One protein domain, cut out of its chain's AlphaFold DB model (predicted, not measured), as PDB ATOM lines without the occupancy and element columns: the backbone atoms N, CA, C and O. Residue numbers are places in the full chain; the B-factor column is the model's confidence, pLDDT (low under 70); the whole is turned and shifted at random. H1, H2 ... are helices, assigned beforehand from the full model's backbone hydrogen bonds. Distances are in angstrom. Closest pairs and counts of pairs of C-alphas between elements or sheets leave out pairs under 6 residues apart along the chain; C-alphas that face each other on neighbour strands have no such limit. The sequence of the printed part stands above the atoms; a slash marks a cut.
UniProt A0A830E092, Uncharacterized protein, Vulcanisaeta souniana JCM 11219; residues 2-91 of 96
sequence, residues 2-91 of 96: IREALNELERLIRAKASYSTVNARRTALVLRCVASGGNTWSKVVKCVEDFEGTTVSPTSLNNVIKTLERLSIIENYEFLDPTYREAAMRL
ATOM      1  N   ILE A   2      13.412  28.334 -28.701       93.69
ATOM      2  CA  ILE A   2      14.054  27.046 -28.335       93.69
ATOM      3  C   ILE A   2      14.842  26.398 -29.488       93.69
ATOM      4  O   ILE A   2      15.956  25.934 -29.281       93.69
ATOM      5  N   ARG A   3      14.292  26.380 -30.714       95.19
ATOM      6  CA  ARG A   3      14.981  25.817 -31.892       95.19
ATOM      7  C   ARG A   3      16.318  26.504 -32.185       95.19
ATOM      8  O   ARG A   3      17.254  25.834 -32.594       95.19
ATOM      9  N   GLU A   4      16.396  27.817 -31.979       96.44
ATOM     10  CA  GLU A   4      17.630  28.564 -32.236       96.44
ATOM     11  C   GLU A   4      18.684  28.246 -31.175       96.44
ATOM     12  O   GLU A   4      19.794  27.866 -31.527       96.44
ATOM     13  N   ALA A   5      18.298  28.252 -29.894       96.88
ATOM     14  CA  ALA A   5      19.179  27.831 -28.803       96.88
ATOM     15  C   ALA A   5      19.669  26.380 -28.981       96.88
ATOM     16  O   ALA A   5      20.841  26.084 -28.769       96.88
ATOM     17  N   LEU A   6      18.798  25.468 -29.433       97.75
ATOM     18  CA  LEU A   6      19.190  24.092 -29.755       97.75
ATOM     19  C   LEU A   6      20.224  24.056 -30.886       97.75
ATOM     20  O   LEU A   6      21.263  23.415 -30.736       97.75
ATOM     21  N   ASN A   7      19.981  24.780 -31.982       97.44
ATOM     22  CA  ASN A   7      20.927  24.874 -33.093       97.44
ATOM     23  C   ASN A   7      22.284  25.436 -32.646       97.44
ATOM     24  O   ASN A   7      23.323  24.974 -33.121       97.44
ATOM     25  N   GLU A   8      22.287  26.420 -31.748       97.50
ATOM     26  CA  GLU A   8      23.497  27.021 -31.193       97.50
ATOM     27  C   GLU A   8      24.289  26.028 -30.335       97.50
ATOM     28  O   GLU A   8      25.483  25.828 -30.576       97.50
ATOM     29  N   LEU A   9      23.622  25.318 -29.418       97.69
ATOM     30  CA  LEU A   9      24.249  24.260 -28.622       97.69
ATOM     31  C   LEU A   9      24.822  23.147 -29.508       97.69
ATOM     32  O   LEU A   9      25.951  22.696 -29.302       97.69
ATOM     33  N   GLU A  10      24.090  22.725 -30.535       97.38
ATOM     34  CA  GLU A  10      24.590  21.730 -31.476       97.38
ATOM     35  C   GLU A  10      25.782  22.237 -32.298       97.38
ATOM     36  O   GLU A  10      26.719  21.480 -32.553       97.38
ATOM     37  N   ARG A  11      25.775  23.508 -32.728       97.12
ATOM     38  CA  ARG A  11      26.924  24.123 -33.413       97.12
ATOM     39  C   ARG A  11      28.144  24.155 -32.500       97.12
ATOM     40  O   ARG A  11      29.220  23.781 -32.956       97.12
ATOM     41  N   LEU A  12      27.975  24.513 -31.227       96.62
ATOM     42  CA  LEU A  12      29.041  24.471 -30.225       96.62
ATOM     43  C   LEU A  12      29.630  23.058 -30.088       96.62
ATOM     44  O   LEU A  12      30.850  22.889 -30.096       96.62
ATOM     45  N   ILE A  13      28.775  22.035 -29.994       97.31
ATOM     46  CA  ILE A  13      29.197  20.630 -29.882       97.31
ATOM     47  C   ILE A  13      29.933  20.180 -31.151       97.31
ATOM     48  O   ILE A  13      31.027  19.622 -31.058       97.31
ATOM     49  N   ARG A  14      29.391  20.475 -32.342       96.38
ATOM     50  CA  ARG A  14      30.034  20.157 -33.630       96.38
ATOM     51  C   ARG A  14      31.388  20.849 -33.786       96.38
ATOM     52  O   ARG A  14      32.345  20.208 -34.206       96.38
ATOM     53  N   ALA A  15      31.494  22.116 -33.390       95.62
ATOM     54  CA  ALA A  15      32.750  22.862 -33.415       95.62
ATOM     55  C   ALA A  15      33.799  22.284 -32.452       95.62
ATOM     56  O   ALA A  15      34.990  22.341 -32.726       95.62
ATOM     57  N   LYS A  16      33.393  21.683 -31.327       94.50
ATOM     58  CA  LYS A  16      34.327  20.937 -30.466       94.50
ATOM     59  C   LYS A  16      34.759  19.613 -31.096       94.50
ATOM     60  O   LYS A  16      35.912  19.212 -30.931       94.50
ATOM     61  N   ALA A  17      33.859  18.952 -31.822       95.31
ATOM     62  CA  ALA A  17      34.107  17.642 -32.416       95.31
ATOM     63  C   ALA A  17      35.205  17.662 -33.487       95.31
ATOM     64  O   ALA A  17      35.892  16.659 -33.646       95.31
ATOM     65  N   SER A  18      35.437  18.801 -34.155       94.88
ATOM     66  CA  SER A  18      36.542  18.948 -35.116       94.88
ATOM     67  C   SER A  18      37.934  18.845 -34.485       94.88
ATOM     68  O   SER A  18      38.906  18.668 -35.211       94.88
ATOM     69  N   TYR A  19      38.043  18.949 -33.156       93.25
ATOM     70  CA  TYR A  19      39.314  18.827 -32.431       93.25
ATOM     71  C   TYR A  19      39.314  17.677 -31.416       93.25
ATOM     72  O   TYR A  19      40.354  17.080 -31.157       93.25
ATOM     73  N   SER A  20      38.168  17.371 -30.798       94.56
ATOM     74  CA  SER A  20      38.040  16.273 -29.836       94.56
ATOM     75  C   SER A  20      36.592  15.795 -29.735       94.56
ATOM     76  O   SER A  20      35.736  16.454 -29.139       94.56
ATOM     77  N   THR A  21      36.333  14.601 -30.263       95.12
ATOM     78  CA  THR A  21      35.038  13.910 -30.167       95.12
ATOM     79  C   THR A  21      34.653  13.611 -28.717       95.12
ATOM     80  O   THR A  21      33.500  13.801 -28.331       95.12
ATOM     81  N   VAL A  22      35.629  13.248 -27.878       93.50
ATOM     82  CA  VAL A  22      35.437  13.011 -26.436       93.50
ATOM     83  C   VAL A  22      34.933  14.274 -25.733       93.50
ATOM     84  O   VAL A  22      33.909  14.240 -25.052       93.50
ATOM     85  N   ASN A  23      35.594  15.421 -25.930       93.56
ATOM     86  CA  ASN A  23      35.162  16.671 -25.297       93.56
ATOM     87  C   ASN A  23      33.843  17.196 -25.875       93.56
ATOM     88  O   ASN A  23      33.068  17.817 -25.146       93.56
ATOM     89  N   ALA A  24      33.563  16.953 -27.158       96.12
ATOM     90  CA  ALA A  24      32.275  17.279 -27.763       96.12
ATOM     91  C   ALA A  24      31.135  16.486 -27.110       96.12
ATOM     92  O   ALA A  24      30.161  17.083 -26.645       96.12
ATOM     93  N   ARG A  25      31.300  15.163 -26.977       95.88
ATOM     94  CA  ARG A  25      30.344  14.289 -26.285       95.88
ATOM     95  C   ARG A  25      30.148  14.711 -24.830       95.88
ATOM     96  O   ARG A  25      29.012  14.899 -24.404       95.88
ATOM     97  N   ARG A  26      31.233  14.958 -24.089       96.19
ATOM     98  CA  ARG A  26      31.166  15.436 -22.697       96.19
ATOM     99  C   ARG A  26      30.490  16.792 -22.563       96.19
ATOM    100  O   ARG A  26      29.757  17.000 -21.606       96.19
ATOM    101  N   THR A  27      30.672  17.697 -23.523       97.56
ATOM    102  CA  THR A  27      29.951  18.981 -23.542       97.56
ATOM    103  C   THR A  27      28.444  18.760 -23.649       97.56
ATOM    104  O   THR A  27      27.690  19.340 -22.871       97.56
ATOM    105  N   ALA A  28      28.005  17.877 -24.553       98.06
ATOM    106  CA  ALA A  28      26.595  17.513 -24.679       98.06
ATOM    107  C   ALA A  28      26.050  16.873 -23.389       98.06
ATOM    108  O   ALA A  28      24.963  17.233 -22.932       98.06
ATOM    109  N   LEU A  29      26.819  15.964 -22.778       97.62
ATOM    110  CA  LEU A  29      26.447  15.299 -21.529       97.62
ATOM    111  C   LEU A  29      26.346  16.275 -20.358       97.62
ATOM    112  O   LEU A  29      25.341  16.254 -19.662       97.62
ATOM    113  N   VAL A  30      27.321  17.168 -20.168       98.12
ATOM    114  CA  VAL A  30      27.282  18.178 -19.097       98.12
ATOM    115  C   VAL A  30      26.049  19.066 -19.239       98.12
ATOM    116  O   VAL A  30      25.321  19.236 -18.265       98.12
ATOM    117  N   LEU A  31      25.760  19.572 -20.443       98.50
ATOM    118  CA  LEU A  31      24.560  20.379 -20.693       98.50
ATOM    119  C   LEU A  31      23.279  19.617 -20.327       98.50
ATOM    120  O   LEU A  31      22.417  20.157 -19.633       98.50
ATOM    121  N   ARG A  32      23.167  18.347 -20.738       98.12
ATOM    122  CA  ARG A  32      22.028  17.491 -20.381       98.12
ATOM    123  C   ARG A  32      21.925  17.236 -18.881       98.12
ATOM    124  O   ARG A  32      20.838  17.365 -18.330       98.12
ATOM    125  N   CYS A  33      23.036  16.895 -18.239       98.06
ATOM    126  CA  CYS A  33      23.106  16.580 -16.816       98.06
ATOM    127  C   CYS A  33      22.760  17.785 -15.942       98.06
ATOM    128  O   CYS A  33      22.043  17.649 -14.955       98.06
ATOM    129  N   VAL A  34      23.216  18.980 -16.316       98.44
ATOM    130  CA  VAL A  34      22.812  20.217 -15.642       98.44
ATOM    131  C   VAL A  34      21.313  20.462 -15.853       98.44
ATOM    132  O   VAL A  34      20.581  20.724 -14.900       98.44
ATOM    133  N   ALA A  35      20.811  20.284 -17.080       98.12
ATOM    134  CA  ALA A  35      19.403  20.530 -17.390       98.12
ATOM    135  C   ALA A  35      18.452  19.587 -16.629       98.12
ATOM    136  O   ALA A  35      17.356  20.004 -16.237       98.12
ATOM    137  N   SER A  36      18.887  18.348 -16.378       96.75
ATOM    138  CA  SER A  36      18.149  17.325 -15.631       96.75
ATOM    139  C   SER A  36      18.265  17.436 -14.103       96.75
ATOM    140  O   SER A  36      17.698  16.603 -13.400       96.75
ATOM    141  N   GLY A  37      18.932  18.469 -13.570       95.75
ATOM    142  CA  GLY A  37      19.003  18.739 -12.125       95.75
ATOM    143  C   GLY A  37      20.365  18.471 -11.475       95.75
ATOM    144  O   GLY A  37      20.479  18.471 -10.246       95.75
ATOM    145  N   GLY A  38      21.413  18.254 -12.272       97.38
ATOM    146  CA  GLY A  38      22.798  18.218 -11.814       97.38
ATOM    147  C   GLY A  38      23.285  19.602 -11.393       97.38
ATOM    148  O   GLY A  38      23.950  20.279 -12.163       97.38
ATOM    149  N   ASN A  39      22.974  20.002 -10.159       97.19
ATOM    150  CA  ASN A  39      23.257  21.336  -9.613       97.19
ATOM    151  C   ASN A  39      24.501  21.403  -8.703       97.19
ATOM    152  O   ASN A  39      24.656  22.318  -7.904       97.19
ATOM    153  N   THR A  40      25.367  20.391  -8.758       98.00
ATOM    154  CA  THR A  40      26.627  20.338  -7.999       98.00
ATOM    155  C   THR A  40      27.659  19.552  -8.796       98.00
ATOM    156  O   THR A  40      27.289  18.709  -9.617       98.00
ATOM    157  N   TRP A  41      28.945  19.752  -8.491       97.31
ATOM    158  CA  TRP A  41      30.048  18.996  -9.092       97.31
ATOM    159  C   TRP A  41      29.805  17.479  -9.074       97.31
ATOM    160  O   TRP A  41      29.810  16.834 -10.118       97.31
ATOM    161  N   SER A  42      29.534  16.915  -7.893       97.25
ATOM    162  CA  SER A  42      29.379  15.468  -7.709       97.25
ATOM    163  C   SER A  42      28.194  14.899  -8.485       97.25
ATOM    164  O   SER A  42      28.306  13.817  -9.058       97.25
ATOM    165  N   LYS A  43      27.074  15.630  -8.564       98.06
ATOM    166  CA  LYS A  43      25.910  15.208  -9.356       98.06
ATOM    167  C   LYS A  43      26.196  15.223 -10.854       98.06
ATOM    168  O   LYS A  43      25.773  14.304 -11.548       98.06
ATOM    169  N   VAL A  44      26.898  16.242 -11.353       98.06
ATOM    170  CA  VAL A  44      27.247  16.326 -12.777       98.06
ATOM    171  C   VAL A  44      28.254  15.248 -13.154       98.06
ATOM    172  O   VAL A  44      28.028  14.559 -14.144       98.06
ATOM    173  N   VAL A  45      29.309  15.049 -12.354       97.75
ATOM    174  CA  VAL A  45      30.284  13.963 -12.560       97.75
ATOM    175  C   VAL A  45      29.572  12.621 -12.617       97.75
ATOM    176  O   VAL A  45      29.677  11.934 -13.625       97.75
ATOM    177  N   LYS A  46      28.770  12.305 -11.593       97.81
ATOM    178  CA  LYS A  46      28.032  11.044 -11.530       97.81
ATOM    179  C   LYS A  46      27.132  10.846 -12.748       97.81
ATOM    180  O   LYS A  46      27.193   9.805 -13.380       97.81
ATOM    181  N   CYS A  47      26.350  11.860 -13.120       97.75
ATOM    182  CA  CYS A  47      25.484  11.781 -14.293       97.75
ATOM    183  C   CYS A  47      26.277  11.505 -15.583       97.75
ATOM    184  O   CYS A  47      25.867  10.676 -16.390       97.75
ATOM    185  N   VAL A  48      27.423  12.161 -15.781       97.31
ATOM    186  CA  VAL A  48      28.269  11.949 -16.967       97.31
ATOM    187  C   VAL A  48      28.888  10.548 -16.966       97.31
ATOM    188  O   VAL A  48      28.874   9.890 -18.003       97.31
ATOM    189  N   GLU A  49      29.392  10.081 -15.826       97.12
ATOM    190  CA  GLU A  49      29.955   8.733 -15.669       97.12
ATOM    191  C   GLU A  49      28.900   7.643 -15.881       97.12
ATOM    192  O   GLU A  49      29.178   6.663 -16.566       97.12
ATOM    193  N   ASP A  50      27.672   7.846 -15.391       96.69
ATOM    194  CA  ASP A  50      26.537   6.944 -15.621       96.69
ATOM    195  C   ASP A  50      26.217   6.825 -17.129       96.69
ATOM    196  O   ASP A  50      25.875   5.745 -17.611       96.69
ATOM    197  N   PHE A  51      26.370   7.911 -17.900       94.56
ATOM    198  CA  PHE A  51      26.210   7.894 -19.362       94.56
ATOM    199  C   PHE A  51      27.411   7.301 -20.118       94.56
ATOM    200  O   PHE A  51      27.218   6.720 -21.189       94.56
ATOM    201  N   GLU A  52      28.642   7.490 -19.635       93.12
ATOM    202  CA  GLU A  52      29.849   6.939 -20.274       93.12
ATOM    203  C   GLU A  52      30.106   5.472 -19.881       93.12
ATOM    204  O   GLU A  52      30.762   4.754 -20.632       93.12
ATOM    205  N   GLY A  53      29.579   5.004 -18.745       95.00
ATOM    206  CA  GLY A  53      29.840   3.670 -18.191       95.00
ATOM    207  C   GLY A  53      31.252   3.509 -17.612       95.00
ATOM    208  O   GLY A  53      31.717   2.392 -17.396       95.00
ATOM    209  N   THR A  54      31.961   4.617 -17.402       92.94
ATOM    210  CA  THR A  54      33.354   4.667 -16.949       92.94
ATOM    211  C   THR A  54      33.608   5.967 -16.192       92.94
ATOM    212  O   THR A  54      32.895   6.955 -16.371       92.94
ATOM    213  N   THR A  55      34.633   5.966 -15.340       93.94
ATOM    214  CA  THR A  55      35.072   7.156 -14.612       93.94
ATOM    215  C   THR A  55      35.642   8.212 -15.553       93.94
ATOM    216  O   THR A  55      36.407   7.893 -16.472       93.94
ATOM    217  N   VAL A  56      35.360   9.482 -15.274       92.62
ATOM    218  CA  VAL A  56      35.866  10.610 -16.067       92.62
ATOM    219  C   VAL A  56      36.979  11.356 -15.344       92.62
ATOM    220  O   VAL A  56      36.976  11.522 -14.129       92.62
ATOM    221  N   SER A  57      37.949  11.864 -16.109       92.56
ATOM    222  CA  SER A  57      39.000  12.716 -15.544       92.56
ATOM    223  C   SER A  57      38.389  14.011 -14.976       92.56
ATOM    224  O   SER A  57      37.767  14.757 -15.747       92.56
ATOM    225  N   PRO A  58      38.633  14.347 -13.690       91.88
ATOM    226  CA  PRO A  58      38.142  15.585 -13.083       91.88
ATOM    227  C   PRO A  58      38.561  16.830 -13.869       91.88
ATOM    228  O   PRO A  58      37.750  17.712 -14.134       91.88
ATOM    229  N   THR A  59      39.812  16.881 -14.331       93.44
ATOM    230  CA  THR A  59      40.336  18.014 -15.103       93.44
ATOM    231  C   THR A  59      39.606  18.180 -16.434       93.44
ATOM    232  O   THR A  59      39.263  19.298 -16.817       93.44
ATOM    233  N   SER A  60      39.326  17.076 -17.137       90.50
ATOM    234  CA  SER A  60      38.601  17.114 -18.414       90.50
ATOM    235  C   SER A  60      37.190  17.669 -18.231       90.50
ATOM    236  O   SER A  60      36.794  18.568 -18.975       90.50
ATOM    237  N   LEU A  61      36.454  17.195 -17.222       95.50
ATOM    238  CA  LEU A  61      35.082  17.641 -16.994       95.50
ATOM    239  C   LEU A  61      35.016  19.080 -16.463       95.50
ATOM    240  O   LEU A  61      34.191  19.869 -16.920       95.50
ATOM    241  N   ASN A  62      35.938  19.453 -15.573       96.50
ATOM    242  CA  ASN A  62      36.052  20.821 -15.073       96.50
ATOM    243  C   ASN A  62      36.332  21.818 -16.206       96.50
ATOM    244  O   ASN A  62      35.723  22.884 -16.252       96.50
ATOM    245  N   ASN A  63      37.180  21.456 -17.175       95.94
ATOM    246  CA  ASN A  63      37.436  22.297 -18.346       95.94
ATOM    247  C   ASN A  63      36.181  22.505 -19.209       95.94
ATOM    248  O   ASN A  63      35.981  23.596 -19.751       95.94
ATOM    249  N   VAL A  64      35.325  21.484 -19.337       97.06
ATOM    250  CA  VAL A  64      34.038  21.606 -20.040       97.06
ATOM    251  C   VAL A  64      33.131  22.595 -19.311       97.06
ATOM    252  O   VAL A  64      32.666  23.546 -19.937       97.06
ATOM    253  N   ILE A  65      32.944  22.426 -18.000       97.88
ATOM    254  CA  ILE A  65      32.108  23.310 -17.174       97.88
ATOM    255  C   ILE A  65      32.613  24.754 -17.244       97.88
ATOM    256  O   ILE A  65      31.860  25.642 -17.632       97.88
ATOM    257  N   LYS A  66      33.910  24.985 -17.004       98.00
ATOM    258  CA  LYS A  66      34.527  26.320 -17.089       98.00
ATOM    259  C   LYS A  66      34.372  26.959 -18.467       98.00
ATOM    260  O   LYS A  66      34.234  28.174 -18.581       98.00
ATOM    261  N   THR A  67      34.382  26.154 -19.530       97.00
ATOM    262  CA  THR A  67      34.120  26.667 -20.879       97.00
ATOM    263  C   THR A  67      32.675  27.128 -21.031       97.00
ATOM    264  O   THR A  67      32.455  28.187 -21.608       97.00
ATOM    265  N   LEU A  68      31.705  26.360 -20.532       98.06
ATOM    266  CA  LEU A  68      30.288  26.729 -20.588       98.06
ATOM    267  C   LEU A  68      29.984  27.972 -19.736       98.06
ATOM    268  O   LEU A  68      29.198  28.811 -20.168       98.06
ATOM    269  N   GLU A  69      30.666  28.125 -18.595       98.19
ATOM    270  CA  GLU A  69      30.622  29.339 -17.766       98.19
ATOM    271  C   GLU A  69      31.158  30.560 -18.508       98.19
ATOM    272  O   GLU A  69      30.490  31.585 -18.607       98.19
ATOM    273  N   ARG A  70      32.333  30.439 -19.132       98.00
ATOM    274  CA  ARG A  70      32.916  31.527 -19.927       98.00
ATOM    275  C   ARG A  70      32.042  31.931 -21.120       98.00
ATOM    276  O   ARG A  70      32.090  33.078 -21.546       98.00
ATOM    277  N   LEU A  71      31.272  30.992 -21.668       97.19
ATOM    278  CA  LEU A  71      30.314  31.246 -22.747       97.19
ATOM    279  C   LEU A  71      28.972  31.797 -22.243       97.19
ATOM    280  O   LEU A  71      28.091  32.029 -23.061       97.19
ATOM    281  N   SER A  72      28.808  32.011 -20.933       97.62
ATOM    282  CA  SER A  72      27.553  32.476 -20.325       97.62
ATOM    283  C   SER A  72      26.349  31.577 -20.649       97.62
ATOM    284  O   SER A  72      25.224  32.049 -20.782       97.62
ATOM    285  N   ILE A  73      26.577  30.266 -20.787       98.06
ATOM    286  CA  ILE A  73      25.494  29.287 -20.989       98.06
ATOM    287  C   ILE A  73      24.990  28.792 -19.632       98.06
ATOM    288  O   ILE A  73      23.783  28.687 -19.405       98.06
ATOM    289  N   ILE A  74      25.929  28.495 -18.731       98.38
ATOM    290  CA  ILE A  74      25.651  28.106 -17.350       98.38
ATOM    291  C   ILE A  74      26.491  28.944 -16.389       98.38
ATOM    292  O   ILE A  74      27.544  29.432 -16.769       98.38
ATOM    293  N   GLU A  75      26.082  29.033 -15.135       98.12
ATOM    294  CA  GLU A  75      26.898  29.519 -14.024       98.12
ATOM    295  C   GLU A  75      26.513  28.731 -12.773       98.12
ATOM    296  O   GLU A  75      25.335  28.459 -12.564       98.12
ATOM    297  N   ASN A  76      27.488  28.302 -11.963       97.31
ATOM    298  CA  ASN A  76      27.224  27.528 -10.739       97.31
ATOM    299  C   ASN A  76      26.277  26.327 -10.953       97.31
ATOM    300  O   ASN A  76      25.448  26.018 -10.102       97.31
ATOM    301  N   TYR A  77      26.432  25.621 -12.080       97.88
ATOM    302  CA  TYR A  77      25.586  24.484 -12.476       97.88
ATOM    303  C   TYR A  77      24.106  24.834 -12.707       97.88
ATOM    304  O   TYR A  77      23.240  23.969 -12.584       97.88
ATOM    305  N   GLU A  78      23.810  26.073 -13.082       98.06
ATOM    306  CA  GLU A  78      22.479  26.520 -13.485       98.06
ATOM    307  C   GLU A  78      22.548  27.205 -14.846       98.06
ATOM    308  O   GLU A  78      23.534  27.856 -15.174       98.06
ATOM    309  N   PHE A  79      21.518  27.042 -15.675       98.50
ATOM    310  CA  PHE A  79      21.447  27.751 -16.952       98.50
ATOM    311  C   PHE A  79      21.098  29.216 -16.718       98.50
ATOM    312  O   PHE A  79      20.106  29.503 -16.051       98.50
ATOM    313  N   LEU A  80      21.857  30.121 -17.337       97.88
ATOM    314  CA  LEU A  80      21.594  31.561 -17.249       97.88
ATOM    315  C   LEU A  80      20.330  31.978 -18.016       97.88
ATOM    316  O   LEU A  80      19.704  32.981 -17.683       97.88
ATOM    317  N   ASP A  81      19.925  31.186 -19.013       97.19
ATOM    318  CA  ASP A  81      18.675  31.358 -19.753       97.19
ATOM    319  C   ASP A  81      17.880  30.034 -19.767       97.19
ATOM    320  O   ASP A  81      18.386  28.999 -20.230       97.19
ATOM    321  N   PRO A  82      16.616  30.027 -19.295       96.81
ATOM    322  CA  PRO A  82      15.773  28.831 -19.286       96.81
ATOM    323  C   PRO A  82      15.539  28.232 -20.683       96.81
ATOM    324  O   PRO A  82      15.334  27.023 -20.800       96.81
ATOM    325  N   THR A  83      15.635  29.026 -21.751       97.62
ATOM    326  CA  THR A  83      15.559  28.559 -23.143       97.62
ATOM    327  C   THR A  83      16.698  27.592 -23.467       97.62
ATOM    328  O   THR A  83      16.476  26.573 -24.125       97.62
ATOM    329  N   TYR A  84      17.908  27.863 -22.969       97.88
ATOM    330  CA  TYR A  84      19.056  26.970 -23.130       97.88
ATOM    331  C   TYR A  84      18.914  25.694 -22.310       97.88
ATOM    332  O   TYR A  84      19.261  24.621 -22.804       97.88
ATOM    333  N   ARG A  85      18.338  25.776 -21.106       98.25
ATOM    334  CA  ARG A  85      17.997  24.586 -20.314       98.25
ATOM    335  C   ARG A  85      17.047  23.672 -21.084       98.25
ATOM    336  O   ARG A  85      17.252  22.463 -21.183       98.25
ATOM    337  N   GLU A  86      16.001  24.264 -21.643       97.62
ATOM    338  CA  GLU A  86      15.007  23.581 -22.458       97.62
ATOM    339  C   GLU A  86      15.579  22.983 -23.747       97.62
ATOM    340  O   GLU A  86      15.198  21.878 -24.146       97.62
ATOM    341  N   ALA A  87      16.487  23.696 -24.410       98.00
ATOM    342  CA  ALA A  87      17.213  23.184 -25.562       98.00
ATOM    343  C   ALA A  87      18.122  22.011 -25.165       98.00
ATOM    344  O   ALA A  87      18.112  20.972 -25.824       98.00
ATOM    345  N   ALA A  88      18.836  22.128 -24.046       97.88
ATOM    346  CA  ALA A  88      19.744  21.103 -23.552       97.88
ATOM    347  C   ALA A  88      19.036  19.787 -23.199       97.88
ATOM    348  O   ALA A  88      19.574  18.716 -23.474       97.88
ATOM    349  N   MET A  89      17.802  19.825 -22.683       97.00
ATOM    350  CA  MET A  89      17.001  18.604 -22.481       97.00
ATOM    351  C   MET A  89      16.725  17.847 -23.792       97.00
ATOM    352  O   MET A  89      16.640  16.615 -23.798       97.00
ATOM    353  N   ARG A  90      16.611  18.578 -24.907       96.56
ATOM    354  CA  ARG A  90      16.307  18.052 -26.246       96.56
ATOM    355  C   ARG A  90      17.562  17.707 -27.057       96.56
ATOM    356  O   ARG A  90      17.426  17.158 -28.147       96.56
ATOM    357  N   LEU A  91      18.762  18.000 -26.543       94.88
ATOM    358  CA  LEU A  91      20.017  17.669 -27.217       94.88
ATOM    359  C   LEU A  91      20.137  16.164 -27.451       94.88
ATOM    360  O   LEU A  91      19.954  15.362 -26.528       94.88
TER     361      LEU A  91
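Overview. This is residues 2 to 91 of the 96 residues of an uncharacterized protein of Vulcanisaeta souniana JCM 11219 (UniProt A0A830E092). H1 and H2 form a V-shaped helical hairpin whose open end H5 closes into a triangle. H3 and H4 each cross H2, the middle helix. The printed part has 90 residues, 65 of them in the five named helices H1 to H5, in that order along the chain, with no named strand; its class is all helix, and the whole is compact, with a radius of gyration of the C-alphas of 11.8 A and spans of 33 by 29 by 22 A.

Arrangement. H1, residues 2 to 17, touches the hub H2, residues 21 to 35, at Lys 16 and Ala 24, their closest C-alphas, 5.0 A. Their shallow tilt is 32 degrees, opposite ways. H2 also touches H3, residues 41 to 52, at a steep tilt of 55 degrees (closest C-alphas Cys 33 and Val 44, 5.8 A); H4, residues 58 to 70, at 67 degrees (Thr 27 and Val 64, 6.0 A); and H5, residues 82 to 90, at 59 degrees (Ala 35 and Arg 85, 5.2 A). H1 touches H5 with residues 2 to 9 alone. Every O i to N i+4 pair is within hydrogen-bond range in H1 to H4; in H5, 4 of 5.

Along the chain. H1 spans 22.5 A from C-alpha 2 at (14.054, 27.046, -28.335), H2 21.2 A, H3 16.4 A, H4 18.1 A, and H5 12.8 A to C-alpha 90 at (16.307, 18.052, -26.246).

Size, cuts and confidence. The farthest C-alphas, of Glu 4 and Thr 55, are 32.8 A apart. The printed part has no cut, the link H4 to H5 is long, and no printed residue is under 70 in pLDDT.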